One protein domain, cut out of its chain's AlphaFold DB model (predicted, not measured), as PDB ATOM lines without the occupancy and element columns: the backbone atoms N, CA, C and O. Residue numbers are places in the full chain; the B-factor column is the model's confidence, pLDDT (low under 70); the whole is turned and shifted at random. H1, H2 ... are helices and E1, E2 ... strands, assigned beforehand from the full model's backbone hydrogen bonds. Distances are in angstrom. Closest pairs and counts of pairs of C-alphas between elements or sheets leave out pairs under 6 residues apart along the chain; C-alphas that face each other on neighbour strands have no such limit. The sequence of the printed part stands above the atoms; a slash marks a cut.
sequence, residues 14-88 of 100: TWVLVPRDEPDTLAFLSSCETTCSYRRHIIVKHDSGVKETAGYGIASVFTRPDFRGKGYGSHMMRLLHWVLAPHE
ATOM      1  N   THR A  14     233.121 187.158 236.834       89.88
ATOM      2  CA  THR A  14     232.728 186.706 238.169       89.88
ATOM      3  C   THR A  14     231.791 185.518 238.041       89.88
ATOM      4  O   THR A  14     230.763 185.587 237.370       89.88
ATOM      5  N   TRP A  15     232.147 184.428 238.707       92.19
ATOM      6  CA  TRP A  15     231.372 183.201 238.739       92.19
ATOM      7  C   TRP A  15     230.814 182.980 240.135       92.19
ATOM      8  O   TRP A  15     231.503 183.188 241.137       92.19
ATOM      9  N   VAL A  16     229.575 182.508 240.190       93.62
ATOM     10  CA  VAL A  16     228.869 182.202 241.429       93.62
ATOM     11  C   VAL A  16     228.263 180.811 241.298       93.62
ATOM     12  O   VAL A  16     227.594 180.502 240.315       93.62
ATOM     13  N   LEU A  17     228.537 179.952 242.278       93.69
ATOM     14  CA  LEU A  17     227.952 178.625 242.392       93.69
ATOM     15  C   LEU A  17     226.705 178.713 243.272       93.69
ATOM     16  O   LEU A  17     226.807 179.012 244.463       93.69
ATOM     17  N   VAL A  18     225.551 178.402 242.693       94.19
ATOM     18  CA  VAL A  18     224.245 178.390 243.362       94.19
ATOM     19  C   VAL A  18     223.633 176.984 243.318       94.19
ATOM     20  O   VAL A  18     223.999 176.190 242.441       94.19
ATOM     21  N   PRO A  19     222.731 176.634 244.254       91.38
ATOM     22  CA  PRO A  19     221.897 175.444 244.128       91.38
ATOM     23  C   PRO A  19     221.112 175.468 242.812       91.38
ATOM     24  O   PRO A  19     220.612 176.509 242.396       91.38
ATOM     25  N   ARG A  20     220.995 174.312 242.151       89.12
ATOM     26  CA  ARG A  20     220.307 174.207 240.853       89.12
ATOM     27  C   ARG A  20     218.823 174.564 240.950       89.12
ATOM     28  O   ARG A  20     218.288 175.138 240.010       89.12
ATOM     29  N   ASP A  21     218.198 174.208 242.066       92.38
ATOM     30  CA  ASP A  21     216.761 174.386 242.281       92.38
ATOM     31  C   ASP A  21     216.398 175.841 242.619       92.38
ATOM     32  O   ASP A  21     215.253 176.247 242.452       92.38
ATOM     33  N   GLU A  22     217.381 176.644 243.044       92.25
ATOM     34  CA  GLU A  22     217.201 178.034 243.476       92.25
ATOM     35  C   GLU A  22     218.290 178.940 242.870       92.25
ATOM     36  O   GLU A  22     219.187 179.403 243.580       92.25
ATOM     37  N   PRO A  23     218.255 179.199 241.549       89.12
ATOM     38  CA  PRO A  23     219.319 179.927 240.856       89.12
ATOM     39  C   PRO A  23     219.426 181.405 241.262       89.12
ATOM     40  O   PRO A  23     220.519 181.963 241.232       89.12
ATOM     41  N   ASP A  24     218.317 182.018 241.683       90.62
ATOM     42  CA  ASP A  24     218.248 183.440 242.049       90.62
ATOM     43  C   ASP A  24     218.584 183.701 243.528       90.62
ATOM     44  O   ASP A  24     218.430 184.815 244.036       90.62
ATOM     45  N   THR A  25     219.036 182.676 244.258       90.31
ATOM     46  CA  THR A  25     219.362 182.820 245.676       90.31
ATOM     47  C   THR A  25     220.603 183.684 245.897       90.31
ATOM     48  O   THR A  25     221.642 183.527 245.255       90.31
ATOM     49  N   LEU A  26     220.543 184.548 246.912       86.44
ATOM     50  CA  LEU A  26     221.720 185.258 247.422       86.44
ATOM     51  C   LEU A  26     222.595 184.359 248.310       86.44
ATOM     52  O   LEU A  26     223.714 184.728 248.674       86.44
ATOM     53  N   ALA A  27     222.113 183.163 248.660       86.75
ATOM     54  CA  ALA A  27     222.846 182.193 249.460       86.75
ATOM     55  C   ALA A  27     223.809 181.346 248.614       86.75
ATOM     56  O   ALA A  27     223.797 180.116 248.672       86.75
ATOM     57  N   PHE A  28     224.669 182.003 247.836       88.50
ATOM     58  CA  PHE A  28     225.626 181.303 246.989       88.50
ATOM     59  C   PHE A  28     226.611 180.446 247.797       88.50
ATOM     60  O   PHE A  28     227.062 180.808 248.885       88.50
ATOM     61  N   LEU A  29     226.961 179.294 247.233       91.12
ATOM     62  CA  LEU A  29     227.787 178.268 247.864       91.12
ATOM     63  C   LEU A  29     229.273 178.627 247.781       91.12
ATOM     64  O   LEU A  29     230.011 178.502 248.759       91.12
ATOM     65  N   SER A  30     229.715 179.089 246.610       93.50
ATOM     66  CA  SER A  30     231.095 179.500 246.341       93.50
ATOM     67  C   SER A  30     231.130 180.546 245.230       93.50
ATOM     68  O   SER A  30     230.248 180.560 244.376       93.50
ATOM     69  N   SER A  31     232.149 181.396 245.208       93.56
ATOM     70  CA  SER A  31     232.401 182.350 244.127       93.56
ATOM     71  C   SER A  31     233.879 182.385 243.754       93.56
ATOM     72  O   SER A  31     234.730 181.915 244.513       93.56
ATOM     73  N   CYS A  32     234.182 182.895 242.565       92.31
ATOM     74  CA  CYS A  32     235.541 183.170 242.120       92.31
ATOM     75  C   CYS A  32     235.537 184.117 240.923       92.31
ATOM     76  O   CYS A  32     234.518 184.330 240.265       92.31
ATOM     77  N   GLU A  33     236.718 184.609 240.587       89.31
ATOM     78  CA  GLU A  33     236.950 185.453 239.427       89.31
ATOM     79  C   GLU A  33     237.885 184.731 238.466       89.31
ATOM     80  O   GLU A  33     238.848 184.073 238.866       89.31
ATOM     81  N   THR A  34     237.605 184.849 237.177       85.12
ATOM     82  CA  THR A  34     238.467 184.294 236.132       85.12
ATOM     83  C   THR A  34     238.978 185.418 235.259       85.12
ATOM     84  O   THR A  34     238.219 186.294 234.847       85.12
ATOM     85  N   THR A  35     240.274 185.394 234.955       69.81
ATOM     86  CA  THR A  35     240.915 186.396 234.093       69.81
ATOM     87  C   THR A  35     240.749 185.958 232.634       69.81
ATOM     88  O   THR A  35     241.704 185.524 231.984       69.81
ATOM     89  N   CYS A  36     239.511 185.900 232.153       55.72
ATOM     90  CA  CYS A  36     239.159 185.173 230.940       55.72
ATOM     91  C   CYS A  36     238.744 186.111 229.805       55.72
ATOM     92  O   CYS A  36     237.582 186.165 229.442       55.72
ATOM     93  N   SER A  37     239.691 186.785 229.156       51.72
ATOM     94  CA  SER A  37     239.484 187.152 227.739       51.72
ATOM     95  C   SER A  37     240.548 186.591 226.796       51.72
ATOM     96  O   SER A  37     240.423 186.724 225.581       51.72
ATOM     97  N   TYR A  38     241.561 185.895 227.316       55.06
ATOM     98  CA  TYR A  38     242.539 185.213 226.481       55.06
ATOM     99  C   TYR A  38     243.010 183.938 227.180       55.06
ATOM    100  O   TYR A  38     243.609 183.997 228.257       55.06
ATOM    101  N   ARG A  39     242.701 182.781 226.580       67.81
ATOM    102  CA  ARG A  39     243.299 181.493 226.954       67.81
ATOM    103  C   ARG A  39     244.814 181.670 226.916       67.81
ATOM    104  O   ARG A  39     245.339 182.175 225.925       67.81
ATOM    105  N   ARG A  40     245.519 181.306 227.985       72.00
ATOM    106  CA  ARG A  40     246.983 181.395 227.983       72.00
ATOM    107  C   ARG A  40     247.544 180.097 227.423       72.00
ATOM    108  O   ARG A  40     247.204 179.031 227.929       72.00
ATOM    109  N   HIS A  41     248.394 180.192 226.408       80.00
ATOM    110  CA  HIS A  41     249.265 179.084 226.034       80.00
ATOM    111  C   HIS A  41     250.246 178.866 227.184       80.00
ATOM    112  O   HIS A  41     250.984 179.781 227.560       80.00
ATOM    113  N   ILE A  42     250.178 177.693 227.803       86.62
ATOM    114  CA  ILE A  42     251.068 177.295 228.888       86.62
ATOM    115  C   ILE A  42     251.829 176.042 228.483       86.62
ATOM    116  O   ILE A  42     251.362 175.230 227.689       86.62
ATOM    117  N   ILE A  43     253.000 175.877 229.078       89.94
ATOM    118  CA  ILE A  43     253.871 174.737 228.845       89.94
ATOM    119  C   ILE A  43     253.930 173.922 230.135       89.94
ATOM    120  O   ILE A  43     254.250 174.457 231.197       89.94
ATOM    121  N   VAL A  44     253.618 172.632 230.045       89.69
ATOM    122  CA  VAL A  44     253.660 171.688 231.164       89.69
ATOM    123  C   VAL A  44     254.767 170.674 230.909       89.69
ATOM    124  O   VAL A  44     254.828 170.050 229.849       89.69
ATOM    125  N   LYS A  45     255.659 170.513 231.887       92.62
ATOM    126  CA  LYS A  45     256.700 169.486 231.869       92.62
ATOM    127  C   LYS A  45     256.183 168.227 232.563       92.62
ATOM    128  O   LYS A  45     255.763 168.284 233.714       92.62
ATOM    129  N   HIS A  46     256.264 167.109 231.860       88.94
ATOM    130  CA  HIS A  46     256.040 165.759 232.357       88.94
ATOM    131  C   HIS A  46     257.342 164.952 232.256       88.94
ATOM    132  O   HIS A  46     258.274 165.348 231.550       88.94
ATOM    133  N   ASP A  47     257.396 163.791 232.905       91.38
ATOM    134  CA  ASP A  47     258.554 162.887 232.822       91.38
ATOM    135  C   ASP A  47     258.807 162.405 231.383       91.38
ATOM    136  O   ASP A  47     259.947 162.198 230.979       91.38
ATOM    137  N   SER A  48     257.746 162.305 230.574       92.62
ATOM    138  CA  SER A  48     257.801 161.940 229.155       92.62
ATOM    139  C   SER A  48     258.141 163.101 228.212       92.62
ATOM    140  O   SER A  48     258.169 162.898 226.999       92.62
ATOM    141  N   GLY A  49     258.339 164.322 228.725       92.94
ATOM    142  CA  GLY A  49     258.678 165.501 227.923       92.94
ATOM    143  C   GLY A  49     257.818 166.732 228.207       92.94
ATOM    144  O   GLY A  49     257.140 166.843 229.226       92.94
ATOM    145  N   VAL A  50     257.869 167.700 227.297       93.44
ATOM    146  CA  VAL A  50     257.206 169.000 227.435       93.44
ATOM    147  C   VAL A  50     255.990 169.062 226.514       93.44
ATOM    148  O   VAL A  50     256.088 168.703 225.343       93.44
ATOM    149  N   LYS A  51     254.848 169.524 227.033       89.38
ATOM    150  CA  LYS A  51     253.593 169.654 226.285       89.38
ATOM    151  C   LYS A  51     253.020 171.060 226.418       89.38
ATOM    152  O   LYS A  51     252.941 171.603 227.517       89.38
ATOM    153  N   GLU A  52     252.568 171.619 225.305       86.56
ATOM    154  CA  GLU A  52     251.791 172.855 225.290       86.56
ATOM    155  C   GLU A  52     250.304 172.566 225.550       86.56
ATOM    156  O   GLU A  52     249.751 171.570 225.076       86.56
ATOM    157  N   THR A  53     249.652 173.408 226.351       86.00
ATOM    158  CA  THR A  53     248.230 173.287 226.690       86.00
ATOM    159  C   THR A  53     247.612 174.655 227.001       86.00
ATOM    160  O   THR A  53     248.303 175.670 227.072       86.00
ATOM    161  N   ALA A  54     246.294 174.695 227.185       82.81
ATOM    162  CA  ALA A  54     245.575 175.893 227.599       82.81
ATOM    163  C   ALA A  54     245.559 176.031 229.131       82.81
ATOM    164  O   ALA A  54     245.211 175.093 229.849       82.81
ATOM    165  N   GLY A  55     245.891 177.223 229.622       82.88
ATOM    166  CA  GLY A  55     245.817 177.608 231.027       82.88
ATOM    167  C   GLY A  55     244.898 178.808 231.249       82.88
ATOM    168  O   GLY A  55     244.754 179.683 230.390       82.88
ATOM    169  N   TYR A  56     244.294 178.867 232.431       85.00
ATOM    170  CA  TYR A  56     243.443 179.970 232.868       85.00
ATOM    171  C   TYR A  56     243.769 180.348 234.314       85.00
ATOM    172  O   TYR A  56     244.066 179.497 235.149       85.00
ATOM    173  N   GLY A  57     243.747 181.653 234.588       83.94
ATOM    174  CA  GLY A  57     243.926 182.190 235.932       83.94
ATOM    175  C   GLY A  57     242.583 182.252 236.647       83.94
ATOM    176  O   GLY A  57     241.640 182.849 236.121       83.94
ATOM    177  N   ILE A  58     242.520 181.652 237.832       88.69
ATOM    178  CA  ILE A  58     241.379 181.740 238.740       88.69
ATOM    179  C   ILE A  58     241.860 182.428 240.009       88.69
ATOM    180  O   ILE A  58     242.878 182.040 240.582       88.69
ATOM    181  N   ALA A  59     241.136 183.454 240.426       87.44
ATOM    182  CA  ALA A  59     241.428 184.252 241.601       87.44
ATOM    183  C   ALA A  59     240.189 184.360 242.493       87.44
ATOM    184  O   ALA A  59     239.085 183.966 242.107       87.44
ATOM    185  N   SER A  60     240.392 184.879 243.704       89.44
ATOM    186  CA  SER A  60     239.305 185.243 244.620       89.44
ATOM    187  C   SER A  60     238.333 184.093 244.915       89.44
ATOM    188  O   SER A  60     237.137 184.315 245.089       89.44
ATOM    189  N   VAL A  61     238.829 182.847 244.954       91.69
ATOM    190  CA  VAL A  61     237.995 181.680 245.265       91.69
ATOM    191  C   VAL A  61     237.552 181.775 246.717       91.69
ATOM    192  O   VAL A  61     238.360 181.663 247.640       91.69
ATOM    193  N   PHE A  62     236.257 181.966 246.916       93.56
ATOM    194  CA  PHE A  62     235.667 182.155 248.224       93.56
ATOM    195  C   PHE A  62     234.509 181.188 248.432       93.56
ATOM    196  O   PHE A  62     233.587 181.102 247.628       93.56
ATOM    197  N   THR A  63     234.534 180.484 249.558       93.88
ATOM    198  CA  THR A  63     233.418 179.670 250.045       93.88
ATOM    199  C   THR A  63     232.992 180.229 251.398       93.88
ATOM    200  O   THR A  63     233.830 180.403 252.300       93.88
ATOM    201  N   ARG A  64     231.692 180.511 251.546       89.38
ATOM    202  CA  ARG A  64     231.125 181.016 252.805       89.38
ATOM    203  C   ARG A  64     231.442 180.059 253.962       89.38
ATOM    204  O   ARG A  64     231.429 178.849 253.735       89.38
ATOM    205  N   PRO A  65     231.690 180.564 255.186       91.25
ATOM    206  CA  PRO A  65     232.034 179.735 256.346       91.25
ATOM    207  C   PRO A  65     231.106 178.531 256.550       91.25
ATOM    208  O   PRO A  65     231.598 177.413 256.677       91.25
ATOM    209  N   ASP A  66     229.793 178.744 256.440       91.81
ATOM    210  CA  ASP A  66     228.734 177.730 256.605       91.81
ATOM    211  C   ASP A  66     228.847 176.543 255.625       91.81
ATOM    212  O   ASP A  66     228.271 175.467 255.830       91.81
ATOM    213  N   PHE A  67     229.582 176.741 254.528       90.31
ATOM    214  CA  PHE A  67     229.726 175.804 253.419       90.31
ATOM    215  C   PHE A  67     231.158 175.281 253.239       90.31
ATOM    216  O   PHE A  67     231.418 174.465 252.349       90.31
ATOM    217  N   ARG A  68     232.105 175.698 254.088       92.06
ATOM    218  CA  ARG A  68     233.478 175.172 254.061       92.06
ATOM    219  C   ARG A  68     233.504 173.698 254.469       92.06
ATOM    220  O   ARG A  68     232.619 173.212 255.161       92.06
ATOM    221  N   GLY A  69     234.499 172.960 253.977       92.56
ATOM    222  CA  GLY A  69     234.629 171.517 254.223       92.56
ATOM    223  C   GLY A  69     233.629 170.632 253.465       92.56
ATOM    224  O   GLY A  69     233.778 169.418 253.476       92.56
ATOM    225  N   LYS A  70     232.658 171.214 252.746       93.25
ATOM    226  CA  LYS A  70     231.636 170.478 251.975       93.25
ATOM    227  C   LYS A  70     231.993 170.270 250.496       93.25
ATOM    228  O   LYS A  70     231.193 169.757 249.725       93.25
ATOM    229  N   GLY A  71     233.186 170.694 250.071       93.44
ATOM    230  CA  GLY A  71     233.693 170.462 248.711       93.44
ATOM    231  C   GLY A  71     233.174 171.412 247.620       93.44
ATOM    232  O   GLY A  71     233.522 171.220 246.455       93.44
ATOM    233  N   TYR A  72     232.402 172.454 247.952       94.38
ATOM    234  CA  TYR A  72     231.836 173.374 246.951       94.38
ATOM    235  C   TYR A  72     232.884 174.135 246.133       94.38
ATOM    236  O   TYR A  72     232.710 174.276 244.928       94.38
ATOM    237  N   GLY A  73     233.999 174.553 246.740       91.50
ATOM    238  CA  GLY A  73     235.103 175.167 245.994       91.50
ATOM    239  C   GLY A  73     235.684 174.214 244.943       91.50
ATOM    240  O   GLY A  73     235.826 174.571 243.777       91.50
ATOM    241  N   SER A  74     235.932 172.953 245.312       93.38
ATOM    242  CA  SER A  74     236.397 171.928 244.368       93.38
ATOM    243  C   SER A  74     235.362 171.628 243.282       93.38
ATOM    244  O   SER A  74     235.726 171.438 242.123       93.38
ATOM    245  N   HIS A  75     234.074 171.603 243.636       93.19
ATOM    246  CA  HIS A  75     232.990 171.428 242.671       93.19
ATOM    247  C   HIS A  75     232.946 172.583 241.662       93.19
ATOM    248  O   HIS A  75     232.896 172.339 240.457       93.19
ATOM    249  N   MET A  76     233.077 173.824 242.139       92.69
ATOM    250  CA  MET A  76     233.166 175.015 241.299       92.69
ATOM    251  C   MET A  76     234.333 174.927 240.309       92.69
ATOM    252  O   MET A  76     234.142 175.162 239.120       92.69
ATOM    253  N   MET A  77     235.524 174.519 240.763       92.75
ATOM    254  CA  MET A  77     236.692 174.382 239.882       92.75
ATOM    255  C   MET A  77     236.481 173.333 238.785       92.75
ATOM    256  O   MET A  77     236.899 173.545 237.648       92.75
ATOM    257  N   ARG A  78     235.802 172.218 239.092       91.00
ATOM    258  CA  ARG A  78     235.462 171.195 238.089       91.00
ATOM    259  C   ARG A  78     234.508 171.751 237.036       91.00
ATOM    260  O   ARG A  78     234.759 171.565 235.851       91.00
ATOM    261  N   LEU A  79     233.448 172.441 237.455       90.75
ATOM    262  CA  LEU A  79     232.492 173.055 236.527       90.75
ATOM    263  C   LEU A  79     233.166 174.112 235.647       90.75
ATOM    264  O   LEU A  79     232.977 174.110 234.435       90.75
ATOM    265  N   LEU A  80     234.010 174.964 236.228       89.94
ATOM    266  CA  LEU A  80     234.744 175.971 235.464       89.94
ATOM    267  C   LEU A  80     235.739 175.361 234.491       89.94
ATOM    268  O   LEU A  80     235.867 175.865 233.382       89.94
ATOM    269  N   HIS A  81     236.411 174.268 234.857       87.00
ATOM    270  CA  HIS A  81     237.258 173.549 233.908       87.00
ATOM    271  C   HIS A  81     236.460 173.126 232.668       87.00
ATOM    272  O   HIS A  81     236.903 173.385 231.555       87.00
ATOM    273  N   TRP A  82     235.255 172.577 232.850       85.81
ATOM    274  CA  TRP A  82     234.372 172.206 231.738       85.81
ATOM    275  C   TRP A  82     233.930 173.394 230.881       85.81
ATOM    276  O   TRP A  82     233.817 173.255 229.668       85.81
ATOM    277  N   VAL A  83     233.676 174.551 231.493       85.94
ATOM    278  CA  VAL A  83     233.219 175.751 230.775       85.94
ATOM    279  C   VAL A  83     234.366 176.453 230.038       85.94
ATOM    280  O   VAL A  83     234.168 176.978 228.944       85.94
ATOM    281  N   LEU A  84     235.567 176.479 230.621       84.88
ATOM    282  CA  LEU A  84     236.698 177.268 230.120       84.88
ATOM    283  C   LEU A  84     237.626 176.484 229.185       84.88
ATOM    284  O   LEU A  84     238.259 177.081 228.304       84.88
ATOM    285  N   ALA A  85     237.760 175.172 229.391       83.75
ATOM    286  CA  ALA A  85     238.696 174.365 228.623       83.75
ATOM    287  C   ALA A  85     238.263 174.233 227.149       83.75
ATOM    288  O   ALA A  85     237.070 174.173 226.843       83.75
ATOM    289  N   PRO A  86     239.224 174.159 226.209       79.38
ATOM    290  CA  PRO A  86     238.931 173.774 224.835       79.38
ATOM    291  C   PRO A  86     238.254 172.402 224.795       79.38
ATOM    292  O   PRO A  86     238.717 171.467 225.445       79.38
ATOM    293  N   HIS A  87     237.192 172.268 223.998       78.19
ATOM    294  CA  HIS A  87     236.430 171.019 223.904       78.19
ATOM    295  C   HIS A  87     237.297 169.831 223.452       78.19
ATOM    296  O   HIS A  87     237.093 168.710 223.897       78.19
ATOM    297  N   GLU A  88     238.318 170.101 222.639       80.00
ATOM    298  CA  GLU A  88     239.313 169.129 222.167       80.00
ATOM    299  C   GLU A  88     240.180 168.539 223.292       80.00
ATOM    300  O   GLU A  88     240.698 167.432 223.159       80.00
TER     301      GLU A  88
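AT A GLANCE: This is residues 14 to 88 of the 100 residues of the protein "N-acetyltransferase domain-containing protein" of Tulasnella calospora MUT 4182 (UniProt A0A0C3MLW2). A small three-stranded sheet, E1 E2 E5, is covered on one face by H1, two layers, while the hairpin E3 and E4 extends away as an arm whose tip, residues 45 to 50, sticks out. The 75 printed residues hold, in order, E1 E2 E3 E4 E5 H1; both sheets are antiparallel, the class mixed. The whole is loose, radius of gyration of the C-alphas 15.0 A, spanning 45 by 26 by 21 A.

HOW THE PARTS SIT: Inner strand E2, residues 30 to 34, is antiparallel to edge strands E1, residues 14 to 17, its hairpin partner, and E5, residues 58 to 63; within hydrogen-bond range are N 15 and O 32, 2.8 A, and N 33 and O 59, 2.9 A. H1, residues 72 to 84, is on this sheet, height over the sheet 8.7 A, its closest C-alphas to E2 being Gly 73 and Ser 30, 5.9 A. On the local plane it runs slantwise to E2, only just, at 32 degrees. Every O i to N i+4 pair in H1 is within hydrogen-bond range. E3, residues 40 to 46, and E4, residues 49 to 55, form an antiparallel hairpin, N 44 and O 51 2.8 A apart; E4 runs on into E5 at 66 degrees.

IN THESE COORDINATES: E1 begins at C-alpha 14 (232.728, 186.706, 238.169); H1, 17.9 A, ends at C-alpha 84 (236.698, 177.268, 230.120). E3 measures 18.6 A, E4 17.9 A.

THE WHOLE: The printed part has no cut. The link E1 to E2 is long, 12 residues. Residues 35 to 39 are under pLDDT 70.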